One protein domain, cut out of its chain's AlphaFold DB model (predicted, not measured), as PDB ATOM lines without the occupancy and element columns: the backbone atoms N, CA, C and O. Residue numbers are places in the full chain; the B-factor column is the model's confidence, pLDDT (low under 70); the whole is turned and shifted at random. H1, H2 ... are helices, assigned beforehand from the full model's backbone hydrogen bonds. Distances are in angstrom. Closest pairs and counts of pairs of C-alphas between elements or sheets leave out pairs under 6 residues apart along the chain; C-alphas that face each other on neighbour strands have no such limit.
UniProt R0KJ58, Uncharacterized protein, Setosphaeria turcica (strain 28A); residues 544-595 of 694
ATOM      1  N   HIS A 544     -42.807  50.914  17.185       59.88
ATOM      2  CA  HIS A 544     -41.820  50.011  17.771       59.88
ATOM      3  C   HIS A 544     -40.839  49.406  16.751       59.88
ATOM      4  O   HIS A 544     -39.701  49.114  17.123       59.88
ATOM      5  N   LYS A 545     -41.211  49.294  15.462       62.72
ATOM      6  CA  LYS A 545     -40.343  48.688  14.427       62.72
ATOM      7  C   LYS A 545     -39.076  49.497  14.105       62.72
ATOM      8  O   LYS A 545     -38.227  49.013  13.364       62.72
ATOM      9  N   LYS A 546     -38.920  50.694  14.681       70.12
ATOM     10  CA  LYS A 546     -37.734  51.552  14.526       70.12
ATOM     11  C   LYS A 546     -36.535  51.073  15.349       70.12
ATOM     12  O   LYS A 546     -35.409  51.169  14.874       70.12
ATOM     13  N   GLN A 547     -36.770  50.548  16.553       83.94
ATOM     14  CA  GLN A 547     -35.713  50.113  17.475       83.94
ATOM     15  C   GLN A 547     -35.229  48.690  17.167       83.94
ATOM     16  O   GLN A 547     -36.014  47.823  16.756       83.94
ATOM     17  N   ALA A 548     -33.945  48.438  17.418       89.38
ATOM     18  CA  ALA A 548     -33.333  47.122  17.307       89.38
ATOM     19  C   ALA A 548     -33.898  46.158  18.362       89.38
ATOM     20  O   ALA A 548     -33.962  46.459  19.560       89.38
ATOM     21  N   CYS A 549     -34.285  44.953  17.943       92.94
ATOM     22  CA  CYS A 549     -34.731  43.927  18.875       92.94
ATOM     23  C   CYS A 549     -33.543  43.401  19.689       92.94
ATOM     24  O   CYS A 549     -32.828  42.501  19.249       92.94
ATOM     25  N   ARG A 550     -33.377  43.894  20.922       91.06
ATOM     26  CA  ARG A 550     -32.329  43.434  21.858       91.06
ATOM     27  C   ARG A 550     -32.310  41.914  22.077       91.06
ATOM     28  O   ARG A 550     -31.259  41.358  22.380       91.06
ATOM     29  N   LYS A 551     -33.450  41.227  21.915       91.88
ATOM     30  CA  LYS A 551     -33.503  39.756  21.943       91.88
ATOM     31  C   LYS A 551     -32.969  39.110  20.665       91.88
ATOM     32  O   LYS A 551     -32.404  38.034  20.736       91.88
ATOM     33  N   HIS A 552     -33.136  39.730  19.498       92.94
ATOM     34  CA  HIS A 552     -32.604  39.181  18.247       92.94
ATOM     35  C   HIS A 552     -31.088  39.360  18.168       92.94
ATOM     36  O   HIS A 552     -30.392  38.420  17.812       92.94
ATOM     37  N   LEU A 553     -30.584  40.511  18.630       88.50
ATOM     38  CA  LEU A 553     -29.150  40.764  18.818       88.50
ATOM     39  C   LEU A 553     -28.467  39.732  19.742       88.50
ATOM     40  O   LEU A 553     -27.293  39.439  19.578       88.50
ATOM     41  N   THR A 554     -29.202  39.144  20.695       90.75
ATOM     42  CA  THR A 554     -28.720  38.051  21.567       90.75
ATOM     43  C   THR A 554     -29.173  36.655  21.114       90.75
ATOM     44  O   THR A 554     -29.206  35.732  21.925       90.75
ATOM     45  N   SER A 555     -29.583  36.490  19.851       90.56
ATOM     46  CA  SER A 555     -30.078  35.225  19.267       90.56
ATOM     47  C   SER A 555     -31.237  34.553  20.031       90.56
ATOM     48  O   SER A 555     -31.510  33.369  19.856       90.56
ATOM     49  N   SER A 556     -31.960  35.310  20.863       93.75
ATOM     50  CA  SER A 556     -32.994  34.841  21.800       93.75
ATOM     51  C   SER A 556     -34.424  35.282  21.441       93.75
ATOM     52  O   SER A 556     -35.362  35.095  22.223       93.75
ATOM     53  N   CYS A 557     -34.633  35.895  20.268       95.44
ATOM     54  CA  CYS A 557     -35.962  36.333  19.830       95.44
ATOM     55  C   CYS A 557     -36.739  35.221  19.113       95.44
ATOM     56  O   CYS A 557     -36.656  35.063  17.897       95.44
ATOM     57  N   ASN A 558     -37.589  34.524  19.863       94.38
ATOM     58  CA  ASN A 558     -38.510  33.505  19.353       94.38
ATOM     59  C   ASN A 558     -39.754  34.057  18.616       94.38
ATOM     60  O   ASN A 558     -40.649  33.285  18.294       94.38
ATOM     61  N   ARG A 559     -39.849  35.373  18.362       91.25
ATOM     62  CA  ARG A 559     -41.032  36.008  17.737       91.25
ATOM     63  C   ARG A 559     -40.992  36.103  16.208       91.25
ATOM     64  O   ARG A 559     -41.919  36.657  15.633       91.25
ATOM     65  N   GLY A 560     -39.939  35.613  15.549       89.56
ATOM     66  CA  GLY A 560     -39.863  35.577  14.082       89.56
ATOM     67  C   GLY A 560     -40.173  36.928  13.420       89.56
ATOM     68  O   GLY A 560     -39.596  37.948  13.796       89.56
ATOM     69  N   GLN A 561     -41.094  36.929  12.450       84.25
ATOM     70  CA  GLN A 561     -41.563  38.137  11.748       84.25
ATOM     71  C   GLN A 561     -42.593  38.958  12.554       84.25
ATOM     72  O   GLN A 561     -42.746  40.158  12.318       84.25
ATOM     73  N   ASP A 562     -43.241  38.349  13.552       89.25
ATOM     74  CA  ASP A 562     -44.229  38.981  14.446       89.25
ATOM     75  C   ASP A 562     -43.580  39.817  15.559       89.25
ATOM     76  O   ASP A 562     -44.238  40.354  16.459       89.25
ATOM     77  N   CYS A 563     -42.255  39.958  15.523       89.62
ATOM     78  CA  CYS A 563     -41.556  40.856  16.414       89.62
ATOM     79  C   CYS A 563     -41.949  42.318  16.144       89.62
ATOM     80  O   CYS A 563     -41.827  42.842  15.034       89.62
ATOM     81  N   LYS A 564     -42.369  43.022  17.202       91.88
ATOM     82  CA  LYS A 564     -42.656  44.465  17.153       91.88
ATOM     83  C   LYS A 564     -41.409  45.340  16.950       91.88
ATOM     84  O   LYS A 564     -41.568  46.529  16.715       91.88
ATOM     85  N   TYR A 565     -40.210  44.768  17.030       91.56
ATOM     86  CA  TYR A 565     -38.913  45.436  16.905       91.56
ATOM     87  C   TYR A 565     -38.141  44.874  15.708       91.56
ATOM     88  O   TYR A 565     -38.317  43.708  15.353       91.56
ATOM     89  N   ALA A 566     -37.262  45.666  15.096       91.00
ATOM     90  CA  ALA A 566     -36.531  45.224  13.911       91.00
ATOM     91  C   ALA A 566     -35.505  44.127  14.220       91.00
ATOM     92  O   ALA A 566     -34.828  44.155  15.249       91.00
ATOM     93  N   HIS A 567     -35.352  43.193  13.283       93.81
ATOM     94  CA  HIS A 567     -34.328  42.142  13.315       93.81
ATOM     95  C   HIS A 567     -33.131  42.433  12.391       93.81
ATOM     96  O   HIS A 567     -32.107  41.779  12.513       93.81
ATOM     97  N   ALA A 568     -33.221  43.435  11.510       91.19
ATOM     98  CA  ALA A 568     -32.130  43.821  10.617       91.19
ATOM     99  C   ALA A 568     -32.049  45.351  10.429       91.19
ATOM    100  O   ALA A 568     -33.098  46.016  10.404       91.19
ATOM    101  N   PRO A 569     -30.837  45.904  10.233       94.50
ATOM    102  CA  PRO A 569     -30.647  47.298   9.848       94.50
ATOM    103  C   PRO A 569     -31.100  47.539   8.400       94.50
ATOM    104  O   PRO A 569     -31.203  46.614   7.584       94.50
ATOM    105  N   CYS A 570     -31.363  48.795   8.046       93.44
ATOM    106  CA  CYS A 570     -31.599  49.180   6.657       93.44
ATOM    107  C   CYS A 570     -30.263  49.252   5.894       93.44
ATOM    108  O   CYS A 570     -29.473  50.145   6.191       93.44
ATOM    109  N   PRO A 571     -30.000  48.400   4.880       90.88
ATOM    110  CA  PRO A 571     -28.709  48.379   4.182       90.88
ATOM    111  C   PRO A 571     -28.415  49.686   3.431       90.88
ATOM    112  O   PRO A 571     -27.256  50.041   3.254       90.88
ATOM    113  N   TYR A 572     -29.454  50.428   3.035       91.75
ATOM    114  CA  TYR A 572     -29.313  51.756   2.439       91.75
ATOM    115  C   TYR A 572     -28.969  52.827   3.482       91.75
ATOM    116  O   TYR A 572     -28.290  53.786   3.150       91.75
ATOM    117  N   PHE A 573     -29.376  52.666   4.747       92.00
ATOM    118  CA  PHE A 573     -28.985  53.584   5.823       92.00
ATOM    119  C   PHE A 573     -27.507  53.411   6.191       92.00
ATOM    120  O   PHE A 573     -26.800  54.403   6.299       92.00
ATOM    121  N   ILE A 574     -27.012  52.162   6.241       86.19
ATOM    122  CA  ILE A 574     -25.567  51.870   6.387       86.19
ATOM    123  C   ILE A 574     -24.742  52.579   5.299       86.19
ATOM    124  O   ILE A 574     -23.631  53.027   5.548       86.19
ATOM    125  N   LYS A 575     -25.299  52.683   4.087       86.19
ATOM    126  CA  LYS A 575     -24.670  53.295   2.910       86.19
ATOM    127  C   LYS A 575     -25.083  54.758   2.664       86.19
ATOM    128  O   LYS A 575     -24.985  55.200   1.525       86.19
ATOM    129  N   GLY A 576     -25.651  55.471   3.644       86.44
ATOM    130  CA  GLY A 576     -26.073  56.881   3.499       86.44
ATOM    131  C   GLY A 576     -27.136  57.175   2.419       86.44
ATOM    132  O   GLY A 576     -27.432  58.326   2.130       86.44
ATOM    133  N   THR A 577     -27.736  56.149   1.813       92.50
ATOM    134  CA  THR A 577     -28.561  56.206   0.588       92.50
ATOM    135  C   THR A 577     -30.042  55.886   0.837       92.50
ATOM    136  O   THR A 577     -30.809  55.634  -0.097       92.50
ATOM    137  N   CYS A 578     -30.489  55.873   2.097       92.44
ATOM    138  CA  CYS A 578     -31.874  55.545   2.436       92.44
ATOM    139  C   CYS A 578     -32.842  56.684   2.073       92.44
ATOM    140  O   CYS A 578     -32.981  57.656   2.808       92.44
ATOM    141  N   ARG A 579     -33.596  56.522   0.978       91.50
ATOM    142  CA  ARG A 579     -34.634  57.476   0.530       91.50
ATOM    143  C   ARG A 579     -35.888  57.536   1.427       91.50
ATOM    144  O   ARG A 579     -36.831  58.260   1.115       91.50
ATOM    145  N   PHE A 580     -35.937  56.773   2.521       87.06
ATOM    146  CA  PHE A 580     -37.054  56.755   3.467       87.06
ATOM    147  C   PHE A 580     -36.608  57.316   4.815       87.06
ATOM    148  O   PHE A 580     -35.644  56.821   5.390       87.06
ATOM    149  N   SER A 581     -37.348  58.287   5.357       79.00
ATOM    150  CA  SER A 581     -37.136  58.755   6.730       79.00
ATOM    151  C   SER A 581     -37.373  57.640   7.757       79.00
ATOM    152  O   SER A 581     -38.079  56.665   7.481       79.00
ATOM    153  N   ASP A 582     -36.852  57.816   8.971       77.06
ATOM    154  CA  ASP A 582     -36.961  56.871  10.100       77.06
ATOM    155  C   ASP A 582     -38.412  56.478  10.449       77.06
ATOM    156  O   ASP A 582     -38.677  55.421  11.019       77.06
ATOM    157  N   ASP A 583     -39.376  57.331  10.090       75.75
ATOM    158  CA  ASP A 583     -40.815  57.099  10.250       75.75
ATOM    159  C   ASP A 583     -41.431  56.197   9.168       75.75
ATOM    160  O   ASP A 583     -42.518  55.654   9.369       75.75
ATOM    161  N   LYS A 584     -40.768  56.070   8.013       81.00
ATOM    162  CA  LYS A 584     -41.271  55.405   6.798       81.00
ATOM    163  C   LYS A 584     -40.466  54.165   6.401       81.00
ATOM    164  O   LYS A 584     -40.980  53.327   5.659       81.00
ATOM    165  N   CYS A 585     -39.223  54.029   6.862       83.19
ATOM    166  CA  CYS A 585     -38.402  52.865   6.552       83.19
ATOM    167  C   CYS A 585     -38.959  51.589   7.215       83.19
ATOM    168  O   CYS A 585     -39.288  51.570   8.399       83.19
ATOM    169  N   LYS A 586     -39.047  50.485   6.456       82.38
ATOM    170  CA  LYS A 586     -39.483  49.166   6.968       82.38
ATOM    171  C   LYS A 586     -38.370  48.387   7.693       82.38
ATOM    172  O   LYS A 586     -38.629  47.301   8.208       82.38
ATOM    173  N   LYS A 587     -37.140  48.909   7.697       87.06
ATOM    174  CA  LYS A 587     -35.954  48.361   8.371       87.06
ATOM    175  C   LYS A 587     -35.408  49.414   9.340       87.06
ATOM    176  O   LYS A 587     -35.679  50.597   9.170       87.06
ATOM    177  N   SER A 588     -34.657  48.997  10.353       89.25
ATOM    178  CA  SER A 588     -34.230  49.913  11.416       89.25
ATOM    179  C   SER A 588     -33.017  50.764  11.030       89.25
ATOM    180  O   SER A 588     -32.133  50.312  10.302       89.25
ATOM    181  N   HIS A 589     -32.999  51.994  11.540       92.25
ATOM    182  CA  HIS A 589     -31.875  52.937  11.503       92.25
ATOM    183  C   HIS A 589     -31.181  53.045  12.886       92.25
ATOM    184  O   HIS A 589     -30.382  53.943  13.117       92.25
ATOM    185  N   ASP A 590     -31.507  52.148  13.828       89.88
ATOM    186  CA  ASP A 590     -30.993  52.147  15.204       89.88
ATOM    187  C   ASP A 590     -29.476  51.850  15.224       89.88
ATOM    188  O   ASP A 590     -29.070  50.767  14.779       89.88
ATOM    189  N   PRO A 591     -28.631  52.759  15.759       80.44
ATOM    190  CA  PRO A 591     -27.181  52.579  15.780       80.44
ATOM    191  C   PRO A 591     -26.688  51.318  16.505       80.44
ATOM    192  O   PRO A 591     -25.562  50.874  16.266       80.44
ATOM    193  N   LEU A 592     -27.521  50.697  17.350       82.50
ATOM    194  CA  LEU A 592     -27.183  49.460  18.066       82.50
ATOM    195  C   LEU A 592     -26.898  48.258  17.146       82.50
ATOM    196  O   LEU A 592     -26.291  47.287  17.601       82.50
ATOM    197  N   PHE A 593     -27.283  48.311  15.864       82.31
ATOM    198  CA  PHE A 593     -26.879  47.301  14.876       82.31
ATOM    199  C   PHE A 593     -25.404  47.409  14.447       82.31
ATOM    200  O   PHE A 593     -24.842  46.411  14.003       82.31
ATOM    201  N   PHE A 594     -24.759  48.572  14.589       72.75
ATOM    202  CA  PHE A 594     -23.356  48.762  14.190       72.75
ATOM    203  C   PHE A 594     -22.380  48.356  15.295       72.75
ATOM    204  O   PHE A 594     -21.368  47.713  15.030       72.75
ATOM    205  N   THR A 595     -22.719  48.648  16.554       63.09
ATOM    206  CA  THR A 595     -21.833  48.448  17.717       63.09
ATOM    207  C   THR A 595     -21.528  46.986  18.069       63.09
ATOM    208  O   THR A 595     -20.773  46.741  19.003       63.09
TER     209      THR A 595
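Overview. This is residues 544 to 595 of the 694 residues of an uncharacterized protein of Setosphaeria turcica (strain 28A) (UniProt R0KJ58). Little regular structure is present: two lobes built mostly of loops lie along the longest axis, each looping round with one very short helix, H1 in the first and H2 in the second. Residues 566 to 570 run from one lobe to the other, and both ends of the printed part lie between the lobes along that axis. The printed part has 52 residues with two named helices, H1 then H2, and no named strand; the class is all helix, with 8 residues in named elements. It is compact, with a radius of gyration of the C-alphas of 10.8 A, and spans 31 by 22 by 12 A.

Arrangement. H1, residues 550 to 553, and H2, residues 571 to 574, are apart, with no C-alpha of the one within 8 A of the other. Both are too short for any O i to N i+4 pair; each has 1 O i to N i+3 pair, with 0 within range.

Along the chain. H1 begins at C-alpha 550 (-32.329, 43.434, 21.858) and measures 5.1 A. H2 measures 5.2 A and ends at C-alpha 574 (-25.567, 51.870, 6.387).

Size, cuts and confidence. The C-alphas farthest apart, of Ser 556 and Arg 579, are 31.1 A apart. The printed part has no cut. The 17-residue link from H1 to H2 is long. Residues 544, 545 and 595 have pLDDT under 70.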